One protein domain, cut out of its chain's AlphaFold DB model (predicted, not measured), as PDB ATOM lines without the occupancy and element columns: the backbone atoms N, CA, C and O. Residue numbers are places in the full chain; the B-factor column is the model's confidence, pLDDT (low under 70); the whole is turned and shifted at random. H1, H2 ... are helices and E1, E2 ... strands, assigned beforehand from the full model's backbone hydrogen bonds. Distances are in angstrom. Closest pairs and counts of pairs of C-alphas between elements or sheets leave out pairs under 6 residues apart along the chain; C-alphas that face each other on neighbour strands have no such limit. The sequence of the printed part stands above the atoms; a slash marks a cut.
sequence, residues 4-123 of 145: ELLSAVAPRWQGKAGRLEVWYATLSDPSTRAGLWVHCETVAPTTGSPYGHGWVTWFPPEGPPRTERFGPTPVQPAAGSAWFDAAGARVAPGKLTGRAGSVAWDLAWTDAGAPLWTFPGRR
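This is residues 4 to 123 of the 145 residues of an uncharacterized protein of Mycobacterium kansasii 824 (UniProt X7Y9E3). Two four-stranded sheets lie face to face as a sandwich, the long strands E1 to E4 making one layer and the shorter strands E5 to E8 crossing over them almost at right angles. The short helix H1 lies outside the two layers, and at the other end of the printed part the tail sticks out with residues 118 to 123. The printed part has 120 residues, with one named helix and then eight named strands, in the order H1 E1 E2 E3 E4 E5 E6 E7 E8; the sheets run E1 E2 E3 E4 and E5 E6 E7 E8, both antiparallel. The class is mostly strand, and the whole is compact, with a radius of gyration of the C-alphas of 14.9 A and spans of 44 by 32 by 26 A.

H1 is residues 4 to 9, 8.9 A long, beginning at C-alpha 4 at (6.591, 35.718, -4.697). E1, residues 19 to 28, measures 30.4 A, and E2, residues 35 to 44, 30.0 A. E3, residues 51 to 59, measures 27.0 A, and E4, residues 66 to 74, 25.6 A, ending at C-alpha 74 at (-18.755, 24.760, 5.537). E5 is residues 84 to 86 and E6 residues 89 to 92. E7, residues 95 to 100, measures 16.7 A, and E8, residues 103 to 108, 16.6 A, ending at C-alpha 108 at (-2.416, 44.408, 10.993).

H1 is on neither sheet; its closest C-alpha pair with E1 is Val 9 and Trp 23, 8.0 A apart, and in its backbone every O i to N i+4 pair is within hydrogen-bond range. E1 to E4 form a meander, each strand the antiparallel neighbour of the one before, and this sheet is twisted, with C-alphas up to 4.4 A off its best plane. Within hydrogen-bond range are N 23 and O 40 of the hairpin E1 and E2, 2.9 A, N 55 and O 39 of the hairpin E2 and E3, 2.9 A, and N 56 and O 68 of the hairpin E3 and E4, 2.9 A. E5 to E8 form a second meander, with N 86 and O 89 at 3.0 A, N 90 and O 97 at 2.8 A, and N 98 and O 105 at 2.9 A. In the sandwich, two sheets face to face, the strands of one stand at 88 degrees to those of the other. Its parts that face each other are 9.1 A apart, centre to centre. The closest C-alphas of E4 and E7 are Phe 70 and Ala 100, 5.2 A apart; those of E3 and E5 are Gly 52 and Ala 86, 5.3 A apart. E1 is apart from E7 and E8.

The two C-alphas farthest apart, of Ser 31 and Thr 47, are 46.5 A apart. The printed part has no cut and no long link; the links E5 to E6, E6 to E7 and E7 to E8 are tight. Residues 109 to 123 hold no named element. The mean pLDDT of the printed part is 84.4, with residues 4 to 8 and 110 to 123 under 70.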
ATOM      1  N   GLU A   4       6.129  36.849  -5.501       65.62
ATOM      2  CA  GLU A   4       6.591  35.718  -4.697       65.62
ATOM      3  C   GLU A   4       5.730  35.525  -3.439       65.62
ATOM      4  O   GLU A   4       5.324  34.402  -3.116       65.62
ATOM      5  N   LEU A   5       5.372  36.624  -2.768       65.94
ATOM      6  CA  LEU A   5       4.482  36.599  -1.610       65.94
ATOM      7  C   LEU A   5       3.092  36.106  -2.014       65.94
ATOM      8  O   LEU A   5       2.552  35.224  -1.352       65.94
ATOM      9  N   LEU A   6       2.539  36.616  -3.120       65.94
ATOM     10  CA  LEU A   6       1.250  36.170  -3.658       65.94
ATOM     11  C   LEU A   6       1.247  34.669  -3.980       65.94
ATOM     12  O   LEU A   6       0.300  33.973  -3.618       65.94
ATOM     13  N   SER A   7       2.318  34.152  -4.586       67.12
ATOM     14  CA  SER A   7       2.462  32.720  -4.879       67.12
ATOM     15  C   SER A   7       2.450  31.851  -3.619       67.12
ATOM     16  O   SER A   7       1.916  30.735  -3.636       67.12
ATOM     17  N   ALA A   8       3.021  32.348  -2.522       67.06
ATOM     18  CA  ALA A   8       3.034  31.639  -1.254       67.06
ATOM     19  C   ALA A   8       1.649  31.637  -0.598       67.06
ATOM     20  O   ALA A   8       1.191  30.600  -0.136       67.06
ATOM     21  N   VAL A   9       0.971  32.777  -0.547       71.25
ATOM     22  CA  VAL A   9      -0.202  32.967   0.325       71.25
ATOM     23  C   VAL A   9      -1.551  32.744  -0.345       71.25
ATOM     24  O   VAL A   9      -2.539  32.537   0.356       71.25
ATOM     25  N   ALA A  10      -1.617  32.816  -1.676       75.12
ATOM     26  CA  ALA A  10      -2.881  32.707  -2.388       75.12
ATOM     27  C   ALA A  10      -3.500  31.306  -2.207       75.12
ATOM     28  O   ALA A  10      -2.802  30.305  -2.416       75.12
ATOM     29  N   PRO A  11      -4.805  31.217  -1.891       81.75
ATOM     30  CA  PRO A  11      -5.531  29.953  -1.875       81.75
ATOM     31  C   PRO A  11      -5.431  29.273  -3.234       81.75
ATOM     32  O   PRO A  11      -5.654  29.888  -4.281       81.75
ATOM     33  N   ARG A  12      -5.096  27.988  -3.234       83.00
ATOM     34  CA  ARG A  12      -4.933  27.173  -4.445       83.00
ATOM     35  C   ARG A  12      -6.081  26.191  -4.621       83.00
ATOM     36  O   ARG A  12      -6.223  25.602  -5.697       83.00
ATOM     37  N   TRP A  13      -6.890  25.977  -3.592       84.12
ATOM     38  CA  TRP A  13      -8.026  25.086  -3.646       84.12
ATOM     39  C   TRP A  13      -9.154  25.695  -4.484       84.12
ATOM     40  O   TRP A  13      -9.717  26.734  -4.163       84.12
ATOM     41  N   GLN A  14      -9.495  25.000  -5.569       86.62
ATOM     42  CA  GLN A  14     -10.512  25.400  -6.549       86.62
ATOM     43  C   GLN A  14     -11.728  24.458  -6.505       86.62
ATOM     44  O   GLN A  14     -12.234  24.032  -7.539       86.62
ATOM     45  N   GLY A  15     -12.132  24.006  -5.313       86.50
ATOM     46  CA  GLY A  15     -13.324  23.160  -5.128       86.50
ATOM     47  C   GLY A  15     -13.110  21.655  -5.319       86.50
ATOM     48  O   GLY A  15     -14.026  20.870  -5.104       86.50
ATOM     49  N   LYS A  16     -11.897  21.215  -5.682       86.81
ATOM     50  CA  LYS A  16     -11.582  19.784  -5.843       86.81
ATOM     51  C   LYS A  16     -11.463  19.071  -4.492       86.81
ATOM     52  O   LYS A  16     -10.773  19.562  -3.602       86.81
ATOM     53  N   ALA A  17     -12.076  17.896  -4.381       87.62
ATOM     54  CA  ALA A  17     -11.916  16.991  -3.245       87.62
ATOM     55  C   ALA A  17     -10.458  16.510  -3.081       87.62
ATOM     56  O   ALA A  17      -9.671  16.535  -4.031       87.62
ATOM     57  N   GLY A  18     -10.102  16.054  -1.879       85.94
ATOM     58  CA  GLY A  18      -8.759  15.560  -1.552       85.94
ATOM     59  C   GLY A  18      -7.704  16.663  -1.431       85.94
ATOM     60  O   GLY A  18      -6.566  16.484  -1.870       85.94
ATOM     61  N   ARG A  19      -8.073  17.825  -0.880       87.38
ATOM     62  CA  ARG A  19      -7.164  18.962  -0.674       87.38
ATOM     63  C   ARG A  19      -7.152  19.403   0.783       87.38
ATOM     64  O   ARG A  19      -8.172  19.363   1.459       87.38
ATOM     65  N   LEU A  20      -5.983  19.841   1.227       87.06
ATOM     66  CA  LEU A  20      -5.760  20.477   2.516       87.06
ATOM     67  C   LEU A  20      -4.947  21.740   2.255       87.06
ATOM     68  O   LEU A  20      -3.894  21.669   1.614       87.06
ATOM     69  N   GLU A  21      -5.435  22.869   2.746       87.06
ATOM     70  CA  GLU A  21      -4.687  24.120   2.772       87.06
ATOM     71  C   GLU A  21      -4.529  24.565   4.210       87.06
ATOM     72  O   GLU A  21      -5.489  24.551   4.979       87.06
ATOM     73  N   VAL A  22      -3.306  24.946   4.561       86.50
ATOM     74  CA  VAL A  22      -2.967  25.375   5.911       86.50
ATOM     75  C   VAL A  22      -2.355  26.757   5.833       86.50
ATOM     76  O   VAL A  22      -1.394  26.985   5.091       86.50
ATOM     77  N   TRP A  23      -2.893  27.652   6.648       86.06
ATOM     78  CA  TRP A  23      -2.324  28.959   6.905       86.06
ATOM     79  C   TRP A  23      -2.078  29.107   8.398       86.06
ATOM     80  O   TRP A  23      -2.936  28.776   9.211       86.06
ATOM     81  N   TYR A  24      -0.922  29.629   8.781       87.12
ATOM     82  CA  TYR A  24      -0.673  29.954  10.176       87.12
ATOM     83  C   TYR A  24       0.204  31.191  10.309       87.12
ATOM     84  O   TYR A  24       1.022  31.501   9.441       87.12
ATOM     85  N   ALA A  25       0.055  31.866  11.443       86.19
ATOM     86  CA  ALA A  25       0.920  32.957  11.850       86.19
ATOM     87  C   ALA A  25       1.311  32.805  13.311       86.19
ATOM     88  O   ALA A  25       0.471  32.560  14.177       86.19
ATOM     89  N   THR A  26       2.596  33.006  13.576       86.94
ATOM     90  CA  THR A  26       3.144  33.164  14.920       86.94
ATOM     91  C   THR A  26       3.606  34.602  15.090       86.94
ATOM     92  O   THR A  26       4.331  35.146  14.255       86.94
ATOM     93  N   LEU A  27       3.153  35.230  16.168       85.25
ATOM     94  CA  LEU A  27       3.440  36.612  16.511       85.25
ATOM     95  C   LEU A  27       3.992  36.676  17.929       85.25
ATOM     96  O   LEU A  27       3.589  35.912  18.807       85.25
ATOM     97  N   SER A  28       4.889  37.627  18.154       84.00
ATOM     98  CA  SER A  28       5.392  37.978  19.479       84.00
ATOM     99  C   SER A  28       5.372  39.492  19.613       84.00
ATOM    100  O   SER A  28       5.864  40.198  18.731       84.00
ATOM    101  N   ASP A  29       4.794  39.988  20.697       82.81
ATOM    102  CA  ASP A  29       4.794  41.400  21.044       82.81
ATOM    103  C   ASP A  29       5.977  41.678  21.984       82.81
ATOM    104  O   ASP A  29       5.968  41.217  23.126       82.81
ATOM    105  N   PRO A  30       7.008  42.419  21.546       79.75
ATOM    106  CA  PRO A  30       8.171  42.696  22.383       79.75
ATOM    107  C   PRO A  30       7.845  43.601  23.580       79.75
ATOM    108  O   PRO A  30       8.573  43.567  24.567       79.75
ATOM    109  N   SER A  31       6.776  44.402  23.508       84.31
ATOM    110  CA  SER A  31       6.405  45.335  24.576       84.31
ATOM    111  C   SER A  31       5.724  44.621  25.739       84.31
ATOM    112  O   SER A  31       6.104  44.802  26.894       84.31
ATOM    113  N   THR A  32       4.759  43.754  25.433       84.94
ATOM    114  CA  THR A  32       4.034  42.976  26.440       84.94
ATOM    115  C   THR A  32       4.678  41.628  26.719       84.94
ATOM    116  O   THR A  32       4.289  40.993  27.686       84.94
ATOM    117  N   ARG A  33       5.646  41.186  25.903       88.00
ATOM    118  CA  ARG A  33       6.232  39.830  25.884       88.00
ATOM    119  C   ARG A  33       5.221  38.711  25.621       88.00
ATOM    120  O   ARG A  33       5.534  37.542  25.831       88.00
ATOM    121  N   ALA A  34       4.030  39.052  25.144       89.56
ATOM    122  CA  ALA A  34       3.017  38.071  24.813       89.56
ATOM    123  C   ALA A  34       3.230  37.473  23.416       89.56
ATOM    124  O   ALA A  34       3.820  38.097  22.531       89.56
ATOM    125  N   GLY A  35       2.713  36.270  23.200       91.56
ATOM    126  CA  GLY A  35       2.728  35.589  21.912       91.56
ATOM    127  C   GLY A  35       1.330  35.204  21.450       91.56
ATOM    128  O   GLY A  35       0.447  34.924  22.256       91.56
ATOM    129  N   LEU A  36       1.134  35.136  20.139       91.19
ATOM    130  CA  LEU A  36      -0.075  34.586  19.537       91.19
ATOM    131  C   LEU A  36       0.316  33.609  18.436       91.19
ATOM    132  O   LEU A  36       1.155  33.922  17.595       91.19
ATOM    133  N   TRP A  37      -0.331  32.454  18.405       93.94
ATOM    134  CA  TRP A  37      -0.267  31.543  17.274       93.94
ATOM    135  C   TRP A  37      -1.675  31.295  16.761       93.94
ATOM    136  O   TRP A  37      -2.510  30.782  17.497       93.94
ATOM    137  N   VAL A  38      -1.942  31.672  15.517       92.94
ATOM    138  CA  VAL A  38      -3.196  31.368  14.826       92.94
ATOM    139  C   VAL A  38      -2.915  30.333  13.753       92.94
ATOM    140  O   VAL A  38      -1.951  30.472  13.002       92.94
ATOM    141  N   HIS A  39      -3.762  29.318  13.685       93.19
ATOM    142  CA  HIS A  39      -3.691  28.235  12.720       93.19
ATOM    143  C   HIS A  39      -5.066  28.032  12.093       93.19
ATOM    144  O   HIS A  39      -6.056  27.860  12.803       93.19
ATOM    145  N   CYS A  40      -5.111  28.054  10.770       92.00
ATOM    146  CA  CYS A  40      -6.308  27.959   9.954       92.00
ATOM    147  C   CYS A  40      -6.131  26.829   8.938       92.00
ATOM    148  O   CYS A  40      -5.099  26.739   8.271       92.00
ATOM    149  N   GLU A  41      -7.155  26.001   8.788       92.06
ATOM    150  CA  GLU A  41      -7.171  24.873   7.868       92.06
ATOM    151  C   GLU A  41      -8.436  24.898   7.022       92.06
ATOM    152  O   GLU A  41      -9.546  25.006   7.547       92.06
ATOM    153  N   THR A  42      -8.260  24.738   5.714       91.62
ATOM    154  CA  THR A  42      -9.330  24.410   4.774       91.62
ATOM    155  C   THR A  42      -9.168  22.954   4.369       91.62
ATOM    156  O   THR A  42      -8.181  22.582   3.730       91.62
ATOM    157  N   VAL A  43     -10.150  22.130   4.721       91.94
ATOM    158  CA  VAL A  43     -10.173  20.699   4.429       91.94
ATOM    159  C   VAL A  43     -11.233  20.428   3.370       91.94
ATOM    160  O   VAL A  43     -12.424  20.622   3.600       91.94
ATOM    161  N   ALA A  44     -10.811  19.929   2.213       91.94
ATOM    162  CA  ALA A  44     -11.684  19.366   1.192       91.94
ATOM    163  C   ALA A  44     -11.514  17.840   1.206       91.94
ATOM    164  O   ALA A  44     -10.603  17.319   0.552       91.94
ATOM    165  N   PRO A  45     -12.334  17.106   1.977       88.94
ATOM    166  CA  PRO A  45     -12.195  15.660   2.100       88.94
ATOM    167  C   PRO A  45     -12.510  14.954   0.771       88.94
ATOM    168  O   PRO A  45     -13.076  15.543  -0.149       88.94
ATOM    169  N   THR A  46     -12.128  13.681   0.641       90.44
ATOM    170  CA  THR A  46     -12.493  12.848  -0.524       90.44
ATOM    171  C   THR A  46     -13.972  12.461  -0.527       90.44
ATOM    172  O   THR A  46     -14.522  12.145  -1.577       90.44
ATOM    173  N   THR A  47     -14.611  12.498   0.645       91.31
ATOM    174  CA  THR A  47     -16.038  12.250   0.855       91.31
ATOM    175  C   THR A  47     -16.594  13.291   1.829       91.31
ATOM    176  O   THR A  47     -15.930  13.645   2.801       91.31
ATOM    177  N   GLY A  48     -17.802  13.794   1.571       91.06
ATOM    178  CA  GLY A  48     -18.424  14.858   2.369       91.06
ATOM    179  C   GLY A  48     -18.105  16.277   1.886       91.06
ATOM    180  O   GLY A  48     -17.454  16.481   0.860       91.06
ATOM    181  N   SER A  49     -18.620  17.270   2.612       94.25
ATOM    182  CA  SER A  49     -18.490  18.686   2.253       94.25
ATOM    183  C   SER A  49     -17.174  19.292   2.761       94.25
ATOM    184  O   SER A  49     -16.745  18.962   3.868       94.25
ATOM    185  N   PRO A  50     -16.550  20.213   2.003       94.25
ATOM    186  CA  PRO A  50     -15.404  20.977   2.479       94.25
ATOM    187  C   PRO A  50     -15.739  21.830   3.703       94.25
ATOM    188  O   PRO A  50     -16.821  22.418   3.782       94.25
ATOM    189  N   TYR A  51     -14.793  21.937   4.631       96.12
ATOM    190  CA  TYR A  51     -14.941  22.744   5.836       96.12
ATOM    191  C   TYR A  51     -13.657  23.490   6.190       96.12
ATOM    192  O   TYR A  51     -12.546  23.046   5.907       96.12
ATOM    193  N   GLY A  52     -13.833  24.642   6.826       95.00
ATOM    194  CA  GLY A  52     -12.773  25.438   7.418       95.00
ATOM    195  C   GLY A  52     -12.824  25.330   8.933       95.00
ATOM    196  O   GLY A  52     -13.904  25.364   9.530       95.00
ATOM    197  N   HIS A  53     -11.669  25.184   9.565       96.94
ATOM    198  CA  HIS A  53     -11.536  25.162  11.017       96.94
ATOM    199  C   HIS A  53     -10.146  25.636  11.421       96.94
ATOM    200  O   HIS A  53      -9.293  25.913  10.581       96.94
ATOM    201  N   GLY A  54      -9.909  25.745  12.718       96.31
ATOM    202  CA  GLY A  54      -8.597  26.118  13.198       96.31
ATOM    203  C   GLY A  54      -8.558  26.306  14.695       96.31
ATOM    204  O   GLY A  54      -9.443  25.867  15.440       96.31
ATOM    205  N   TRP A  55      -7.485  26.936  15.139       96.81
ATOM    206  CA  TRP A  55      -7.268  27.242  16.536       96.81
ATOM    207  C   TRP A  55      -6.379  28.463  16.702       96.81
ATOM    208  O   TRP A  55      -5.636  28.868  15.809       96.81
ATOM    209  N   VAL A  56      -6.469  29.050  17.884       96.38
ATOM    210  CA  VAL A  56      -5.592  30.119  18.337       96.38
ATOM    211  C   VAL A  56      -5.004  29.729  19.678       96.38
ATOM    212  O   VAL A  56      -5.715  29.223  20.540       96.38
ATOM    213  N   THR A  57      -3.713  29.970  19.858       96.44
ATOM    214  CA  THR A  57      -3.045  29.871  21.150       96.44
ATOM    215  C   THR A  57      -2.521  31.240  21.551       96.44
ATOM    216  O   THR A  57      -1.691  31.826  20.854       96.44
ATOM    217  N   TRP A  58      -3.009  31.749  22.678       94.75
ATOM    218  CA  TRP A  58      -2.489  32.938  23.335       94.75
ATOM    219  C   TRP A  58      -1.455  32.548  24.387       94.75
ATOM    220  O   TRP A  58      -1.731  31.731  25.266       94.75
ATOM    221  N   PHE A  59      -0.285  33.167  24.311       93.62
ATOM    222  CA  PHE A  59       0.807  33.026  25.263       93.62
ATOM    223  C   PHE A  59       0.896  34.332  26.059       93.62
ATOM    224  O   PHE A  59       1.480  35.297  25.562       93.62
ATOM    225  N   PRO A  60       0.283  34.420  27.252       92.06
ATOM    226  CA  PRO A  60       0.445  35.603  28.089       92.06
ATOM    227  C   PRO A  60       1.919  35.751  28.517       92.06
ATOM    228  O   PRO A  60       2.644  34.756  28.537       92.06
ATOM    229  N   PRO A  61       2.372  36.961  28.896       90.88
ATOM    230  CA  PRO A  61       3.729  37.141  29.421       90.88
ATOM    231  C   PRO A  61       4.007  36.306  30.668       90.88
ATOM    232  O   PRO A  61       5.151  35.937  30.924       90.88
ATOM    233  N   GLU A  62       2.957  36.029  31.438       91.12
ATOM    234  CA  GLU A  62       2.997  35.226  32.647       91.12
ATOM    235  C   GLU A  62       1.802  34.269  32.673       91.12
ATOM    236  O   GLU A  62       0.681  34.630  32.306       91.12
ATOM    237  N   GLY A  63       2.044  33.046  33.142       91.75
ATOM    238  CA  GLY A  63       1.032  32.000  33.247       91.75
ATOM    239  C   GLY A  63       0.967  31.060  32.036       91.75
ATOM    240  O   GLY A  63       1.768  31.159  31.105       91.75
ATOM    241  N   PRO A  64       0.038  30.090  32.067       94.44
ATOM    242  CA  PRO A  64      -0.049  29.063  31.040       94.44
ATOM    243  C   PRO A  64      -0.658  29.599  29.733       94.44
ATOM    244  O   PRO A  64      -1.511  30.496  29.765       94.44
ATOM    245  N   PRO A  65      -0.282  29.017  28.582       94.75
ATOM    246  CA  PRO A  65      -0.916  29.325  27.310       94.75
ATOM    247  C   PRO A  65      -2.388  28.905  27.306       94.75
ATOM    248  O   PRO A  65      -2.788  27.945  27.966       94.75
ATOM    249  N   ARG A  66      -3.200  29.624  26.529       95.12
ATOM    250  CA  ARG A  66      -4.628  29.339  26.338       95.12
ATOM    251  C   ARG A  66      -4.892  29.030  24.878       95.12
ATOM    252  O   ARG A  66      -4.647  29.887  24.033       95.12
ATOM    253  N   THR A  67      -5.406  27.837  24.601       96.62
ATOM    254  CA  THR A  67      -5.756  27.406  23.245       96.62
ATOM    255  C   THR A  67      -7.265  27.323  23.091       96.62
ATOM    256  O   THR A  67      -7.934  26.663  23.880       96.62
ATOM    257  N   GLU A  68      -7.788  27.962  22.053       96.88
ATOM    258  CA  GLU A  68      -9.206  27.966  21.693       96.88
ATOM    259  C   GLU A  68      -9.362  27.481  20.250       96.88
ATOM    260  O   GLU A  68      -8.497  27.725  19.404       96.88
ATOM    261  N   ARG A  69     -10.465  26.788  19.954       96.94
ATOM    262  CA  ARG A  69     -10.763  26.259  18.612       96.94
ATOM    263  C   ARG A  69     -11.931  27.002  17.975       96.94
ATOM    264  O   ARG A  69     -12.825  27.479  18.669       96.94
ATOM    265  N   PHE A  70     -11.924  27.072  16.650       95.88
ATOM    266  CA  PHE A  70     -13.026  27.601  15.851       95.88
ATOM    267  C   PHE A  70     -13.337  26.664  14.682       95.88
ATOM    268  O   PHE A  70     -12.473  25.920  14.209       95.88
ATOM    269  N   GLY A  71     -14.586  26.702  14.219       95.06
ATOM    270  CA  GLY A  71     -15.109  25.730  13.264       95.06
ATOM    271  C   GLY A  71     -15.298  24.335  13.882       95.06
ATOM    272  O   GLY A  71     -15.187  24.178  15.100       95.06
ATOM    273  N   PRO A  72     -15.587  23.313  13.063       95.94
ATOM    274  CA  PRO A  72     -15.678  23.362  11.604       95.94
ATOM    275  C   PRO A  72     -16.918  24.107  11.095       95.94
ATOM    276  O   PRO A  72     -17.998  24.001  11.668       95.94
ATOM    277  N   THR A  73     -16.772  24.839   9.991       96.06
ATOM    278  CA  THR A  73     -17.895  25.414   9.230       96.06
ATOM    279  C   THR A  73     -17.740  25.110   7.745       96.06
ATOM    280  O   THR A  73     -16.603  25.094   7.273       96.06
ATOM    281  N   PRO A  74     -18.833  24.915   6.986       95.31
ATOM    282  CA  PRO A  74     -18.755  24.760   5.537       95.31
ATOM    283  C   PRO A  74     -18.000  25.918   4.882       95.31
ATOM    284  O   PRO A  74     -18.163  27.071   5.283       95.31
ATOM    285  N   VAL A  75     -17.196  25.612   3.866       93.44
ATOM    286  CA  VAL A  75     -16.453  26.613   3.086       93.44
ATOM    287  C   VAL A  75     -16.659  26.408   1.598       93.44
ATOM    288  O   VAL A  75     -16.945  25.307   1.128       93.44
ATOM    289  N   GLN A  76     -16.488  27.495   0.857       91.00
ATOM    290  CA  GLN A  76     -16.405  27.495  -0.596       91.00
ATOM    291  C   GLN A  76     -14.985  27.885  -1.013       91.00
ATOM    292  O   GLN A  76     -14.253  28.458  -0.201       91.00
ATOM    293  N   PRO A  77     -14.573  27.577  -2.254       86.50
ATOM    294  CA  PRO A  77     -13.322  28.090  -2.798       86.50
ATOM    295  C   PRO A  77     -13.233  29.604  -2.610       86.50
ATOM    296  O   PRO A  77     -14.238  30.309  -2.743       86.50
ATOM    297  N   ALA A  78     -12.041  30.095  -2.274       82.12
ATOM    298  CA  ALA A  78     -11.856  31.502  -1.958       82.12
ATOM    299  C   ALA A  78     -12.277  32.389  -3.143       82.12
ATOM    300  O   ALA A  78     -11.784  32.234  -4.260       82.12
ATOM    301  N   ALA A  79     -13.175  33.337  -2.877       76.50
ATOM    302  CA  ALA A  79     -13.560  34.386  -3.807       76.50
ATOM    303  C   ALA A  79     -13.015  35.727  -3.293       76.50
ATOM    304  O   ALA A  79     -13.340  36.160  -2.188       76.50
ATOM    305  N   GLY A  80     -12.175  36.392  -4.091       81.06
ATOM    306  CA  GLY A  80     -11.587  37.691  -3.749       81.06
ATOM    307  C   GLY A  80     -10.180  37.602  -3.152       81.06
ATOM    308  O   GLY A  80      -9.398  36.726  -3.503       81.06
ATOM    309  N   SER A  81      -9.833  38.561  -2.291       82.00
ATOM    310  CA  SER A  81      -8.460  38.764  -1.802       82.00
ATOM    311  C   SER A  81      -8.133  38.064  -0.480       82.00
ATOM    312  O   SER A  81      -6.994  38.148  -0.024       82.00
ATOM    313  N   ALA A  82      -9.103  37.402   0.157       87.25
ATOM    314  CA  ALA A  82      -8.867  36.673   1.399       87.25
ATOM    315  C   ALA A  82      -8.110  35.365   1.126       87.25
ATOM    316  O   ALA A  82      -8.452  34.616   0.214       87.25
ATOM    317  N   TRP A  83      -7.095  35.086   1.939       86.75
ATOM    318  CA  TRP A  83      -6.341  33.831   1.913       86.75
ATOM    319  C   TRP A  83      -7.012  32.737   2.743       86.75
ATOM    320  O   TRP A  83      -6.775  31.551   2.548       86.75
ATOM    321  N   PHE A  84      -7.868  33.134   3.679       89.00
ATOM    322  CA  PHE A  84      -8.721  32.243   4.447       89.00
ATOM    323  C   PHE A  84      -9.909  33.047   4.968       89.00
ATOM    324  O   PHE A  84      -9.730  34.181   5.416       89.00
ATOM    325  N   ASP A  85     -11.104  32.469   4.922       92.50
ATOM    326  CA  ASP A  85     -12.310  33.054   5.506       92.50
ATOM    327  C   ASP A  85     -13.259  31.925   5.925       92.50
ATOM    328  O   ASP A  85     -13.928  31.314   5.090       92.50
ATOM    329  N   ALA A  86     -13.243  31.578   7.213       92.94
ATOM    330  CA  ALA A  86     -14.125  30.559   7.772       92.94
ATOM    331  C   ALA A  86     -14.279  30.722   9.284       92.94
ATOM    332  O   ALA A  86     -13.350  31.141   9.976       92.94
ATOM    333  N   ALA A  87     -15.445  30.335   9.810       91.75
ATOM    334  CA  ALA A  87     -15.720  30.275  11.247       91.75
ATOM    335  C   ALA A  87     -15.335  31.554  12.028       91.75
ATOM    336  O   ALA A  87     -14.873  31.490  13.166       91.75
ATOM    337  N   GLY A  88     -15.524  32.725  11.408       90.12
ATOM    338  CA  GLY A  88     -15.219  34.028  12.002       90.12
ATOM    339  C   GLY A  88     -13.736  34.407  12.001       90.12
ATOM    340  O   GLY A  88     -13.408  35.495  12.467       90.12
ATOM    341  N   ALA A  89     -12.848  33.560  11.475       93.31
ATOM    342  CA  ALA A  89     -11.445  33.870  11.245       93.31
ATOM    343  C   ALA A  89     -11.212  34.236   9.776       93.31
ATOM    344  O   ALA A  89     -11.622  33.520   8.863       93.31
ATOM    345  N   ARG A  90     -10.516  35.352   9.557       92.81
ATOM    346  CA  ARG A  90     -10.201  35.884   8.233       92.81
ATOM    347  C   ARG A  90      -8.732  36.265   8.139       92.81
ATOM    348  O   ARG A  90      -8.214  37.011   8.972       92.81
ATOM    349  N   VAL A  91      -8.094  35.784   7.082       89.56
ATOM    350  CA  VAL A  91      -6.722  36.099   6.690       89.56
ATOM    351  C   VAL A  91      -6.777  36.822   5.352       89.56
ATOM    352  O   VAL A  91      -7.351  36.313   4.393       89.56
ATOM    353  N   ALA A  92      -6.179  38.002   5.265       88.38
ATOM    354  CA  ALA A  92      -6.095  38.794   4.044       88.38
ATOM    355  C   ALA A  92      -4.757  39.555   4.000       88.38
ATOM    356  O   ALA A  92      -4.082  39.646   5.027       88.38
ATOM    357  N   PRO A  93      -4.359  40.136   2.854       84.06
ATOM    358  CA  PRO A  93      -3.152  40.949   2.773       84.06
ATOM    359  C   PRO A  93      -3.092  42.011   3.880       84.06
ATOM    360  O   PRO A  93      -3.941  42.897   3.956       84.06
ATOM    361  N   GLY A  94      -2.091  41.896   4.757       82.12
ATOM    362  CA  GLY A  94      -1.846  42.831   5.855       82.12
ATOM    363  C   GLY A  94      -2.850  42.783   7.010       82.12
ATOM    364  O   GLY A  94      -2.767  43.646   7.882       82.12
ATOM    365  N   LYS A  95      -3.792  41.826   7.044       87.81
ATOM    366  CA  LYS A  95      -4.862  41.770   8.054       87.81
ATOM    367  C   LYS A  95      -5.193  40.336   8.484       87.81
ATOM    368  O   LYS A  95      -5.466  39.472   7.655       87.81
ATOM    369  N   LEU A  96      -5.202  40.094   9.796       90.44
ATOM    370  CA  LEU A  96      -5.602  38.828  10.418       90.44
ATOM    371  C   LEU A  96      -6.574  39.158  11.537       90.44
ATOM    372  O   LEU A  96      -6.203  39.770  12.535       90.44
ATOM    373  N   THR A  97      -7.814  38.731  11.369       93.19
ATOM    374  CA  THR A  97      -8.898  39.006  12.311       93.19
ATOM    375  C   THR A  97      -9.626  37.731  12.653       93.19
ATOM    376  O   THR A  97      -9.757  36.851  11.804       93.19
ATOM    377  N   GLY A  98     -10.153  37.646  13.863       93.75
ATOM    378  CA  GLY A  98     -11.103  36.602  14.187       93.75
ATOM    379  C   GLY A  98     -11.354  36.421  15.662       93.75
ATOM    380  O   GLY A  98     -10.940  37.227  16.500       93.75
ATOM    381  N   ARG A  99     -12.094  35.357  15.962       92.62
ATOM    382  CA  ARG A  99     -12.480  35.000  17.319       92.62
ATOM    383  C   ARG A  99     -12.605  33.491  17.474       92.62
ATOM    384  O   ARG A  99     -13.153  32.819  16.610       92.62
ATOM    385  N   ALA A 100     -12.154  32.992  18.616       94.38
ATOM    386  CA  ALA A 100     -12.329  31.618  19.055       94.38
ATOM    387  C   ALA A 100     -12.548  31.621  20.568       94.38
ATOM    388  O   ALA A 100     -11.685  32.082  21.317       94.38
ATOM    389  N   GLY A 101     -13.722  31.168  21.011       90.94
ATOM    390  CA  GLY A 101     -14.105  31.203  22.422       90.94
ATOM    391  C   GLY A 101     -13.900  32.589  23.051       90.94
ATOM    392  O   GLY A 101     -14.497  33.590  22.628       90.94
ATOM    393  N   SER A 102     -13.029  32.631  24.061       89.19
ATOM    394  CA  SER A 102     -12.680  33.837  24.823       89.19
ATOM    395  C   SER A 102     -11.609  34.732  24.175       89.19
ATOM    396  O   SER A 102     -11.369  35.845  24.651       89.19
ATOM    397  N   VAL A 103     -10.978  34.278  23.089       89.44
ATOM    398  CA  VAL A 103      -9.870  34.969  22.417       89.44
ATOM    399  C   VAL A 103     -10.372  35.621  21.132       89.44
ATOM    400  O   VAL A 103     -10.867  34.949  20.231       89.44
ATOM    401  N   ALA A 104     -10.212  36.938  21.030       91.25
ATOM    402  CA  ALA A 104     -10.440  37.701  19.807       91.25
ATOM    403  C   ALA A 104      -9.150  38.411  19.399       91.25
ATOM    404  O   ALA A 104      -8.405  38.893  20.254       91.25
ATOM    405  N   TRP A 105      -8.892  38.489  18.099       90.62
ATOM    406  CA  TRP A 105      -7.708  39.137  17.553       90.62
ATOM    407  C   TRP A 105      -8.082  40.036  16.379       90.62
ATOM    408  O   TRP A 105      -8.930  39.701  15.552       90.62
ATOM    409  N   ASP A 106      -7.420  41.185  16.312       90.75
ATOM    410  CA  ASP A 106      -7.451  42.078  15.165       90.75
ATOM    411  C   ASP A 106      -6.039  42.625  14.939       90.75
ATOM    412  O   ASP A 106      -5.561  43.502  15.660       90.75
ATOM    413  N   LEU A 107      -5.349  42.047  13.959       85.25
ATOM    414  CA  LEU A 107      -3.934  42.269  13.707       85.25
ATOM    415  C   LEU A 107      -3.753  42.852  12.318       85.25
ATOM    416  O   LEU A 107      -4.260  42.313  11.335       85.25
ATOM    417  N   ALA A 108      -2.966  43.917  12.241       83.06
ATOM    418  CA  ALA A 108      -2.416  44.408  10.993       83.06
ATOM    419  C   ALA A 108      -0.924  44.083  10.951       83.06
ATOM    420  O   ALA A 108      -0.249  44.216  11.971       83.06
ATOM    421  N   TRP A 109      -0.403  43.688   9.791       74.00
ATOM    422  CA  TRP A 109       1.038  43.546   9.593       74.00
ATOM    423  C   TRP A 109       1.487  44.255   8.324       74.00
ATOM    424  O   TRP A 109       0.776  44.327   7.326       74.00
ATOM    425  N   THR A 110       2.721  44.731   8.367       65.88
ATOM    426  CA  THR A 110       3.495  45.109   7.190       65.88
ATOM    427  C   THR A 110       4.519  44.012   6.972       65.88
ATOM    428  O   THR A 110       5.371  43.790   7.835       65.88
ATOM    429  N   ASP A 111       4.387  43.279   5.870       62.69
ATOM    430  CA  ASP A 111       5.358  42.248   5.525       62.69
ATOM    431  C   ASP A 111       6.565  42.892   4.838       62.69
ATOM    432  O   ASP A 111       6.406  43.699   3.924       62.69
ATOM    433  N   ALA A 112       7.759  42.554   5.312       53.81
ATOM    434  CA  ALA A 112       9.031  42.967   4.725       53.81
ATOM    435  C   ALA A 112       9.993  41.775   4.572       53.81
ATOM    436  O   ALA A 112      11.173  41.973   4.293       53.81
ATOM    437  N   GLY A 113       9.526  40.545   4.828       58.44
ATOM    438  CA  GLY A 113      10.342  39.335   4.772       58.44
ATOM    439  C   GLY A 113       9.923  38.409   3.635       58.44
ATOM    440  O   GLY A 113       8.757  38.363   3.260       58.44
ATOM    441  N   ALA A 114      10.876  37.636   3.115       58.16
ATOM    442  CA  ALA A 114      10.570  36.579   2.158       58.16
ATOM    443  C   ALA A 114       9.679  35.490   2.805       58.16
ATOM    444  O   ALA A 114       9.863  35.181   3.993       58.16
ATOM    445  N   PRO A 115       8.745  34.881   2.050       62.31
ATOM    446  CA  PRO A 115       7.919  33.780   2.538       62.31
ATOM    447  C   PRO A 115       8.762  32.590   3.005       62.31
ATOM    448  O   PRO A 115       9.750  32.218   2.369       62.31
ATOM    449  N   LEU A 116       8.352  31.939   4.098       63.22
ATOM    450  CA  LEU A 116       9.004  30.713   4.554       63.22
ATOM    451  C   LEU A 116       8.286  29.490   3.962       63.22
ATOM    452  O   LEU A 116       7.149  29.178   4.323       63.22
ATOM    453  N   TRP A 117       8.975  28.762   3.084       57.19
ATOM    454  CA  TRP A 117       8.482  27.511   2.509       57.19
ATOM    455  C   TRP A 117       8.779  26.346   3.454       57.19
ATOM    456  O   TRP A 117       9.920  25.913   3.586       57.19
ATOM    457  N   THR A 118       7.746  25.833   4.126       53.16
ATOM    458  CA  THR A 118       7.901  24.715   5.078       53.16
ATOM    459  C   THR A 118       7.841  23.332   4.433       53.16
ATOM    460  O   THR A 118       8.198  22.348   5.074       53.16
ATOM    461  N   PHE A 119       7.474  23.249   3.150       49.69
ATOM    462  CA  PHE A 119       7.503  22.012   2.373       49.69
ATOM    463  C   PHE A 119       8.256  22.213   1.051       49.69
ATOM    464  O   PHE A 119       8.078  23.253   0.411       49.69
ATOM    465  N   PRO A 120       9.049  21.221   0.595       45.00
ATOM    466  CA  PRO A 120       9.629  21.248  -0.741       45.00
ATOM    467  C   PRO A 120       8.499  21.361  -1.768       45.00
ATOM    468  O   PRO A 120       7.550  20.569  -1.761       45.00
ATOM    469  N   GLY A 121       8.567  22.375  -2.629       46.00
ATOM    470  CA  GLY A 121       7.508  22.672  -3.585       46.00
ATOM    471  C   GLY A 121       7.199  21.468  -4.474       46.00
ATOM    472  O   GLY A 121       8.034  21.091  -5.289       46.00
ATOM    473  N   ARG A 122       6.001  20.879  -4.294       35.31
ATOM    474  CA  ARG A 122       5.132  20.251  -5.324       35.31
ATOM    475  C   ARG A 122       3.982  19.391  -4.771       35.31
ATOM    476  O   ARG A 122       3.133  19.003  -5.567       35.31
ATOM    477  N   ARG A 123       3.879  19.102  -3.462       41.75
ATOM    478  CA  ARG A 123       2.781  18.239  -2.939       41.75
ATOM    479  C   ARG A 123       1.912  18.795  -1.810       41.75
ATOM    480  O   ARG A 123       0.840  18.246  -1.589       41.75
TER     481      ARG A 123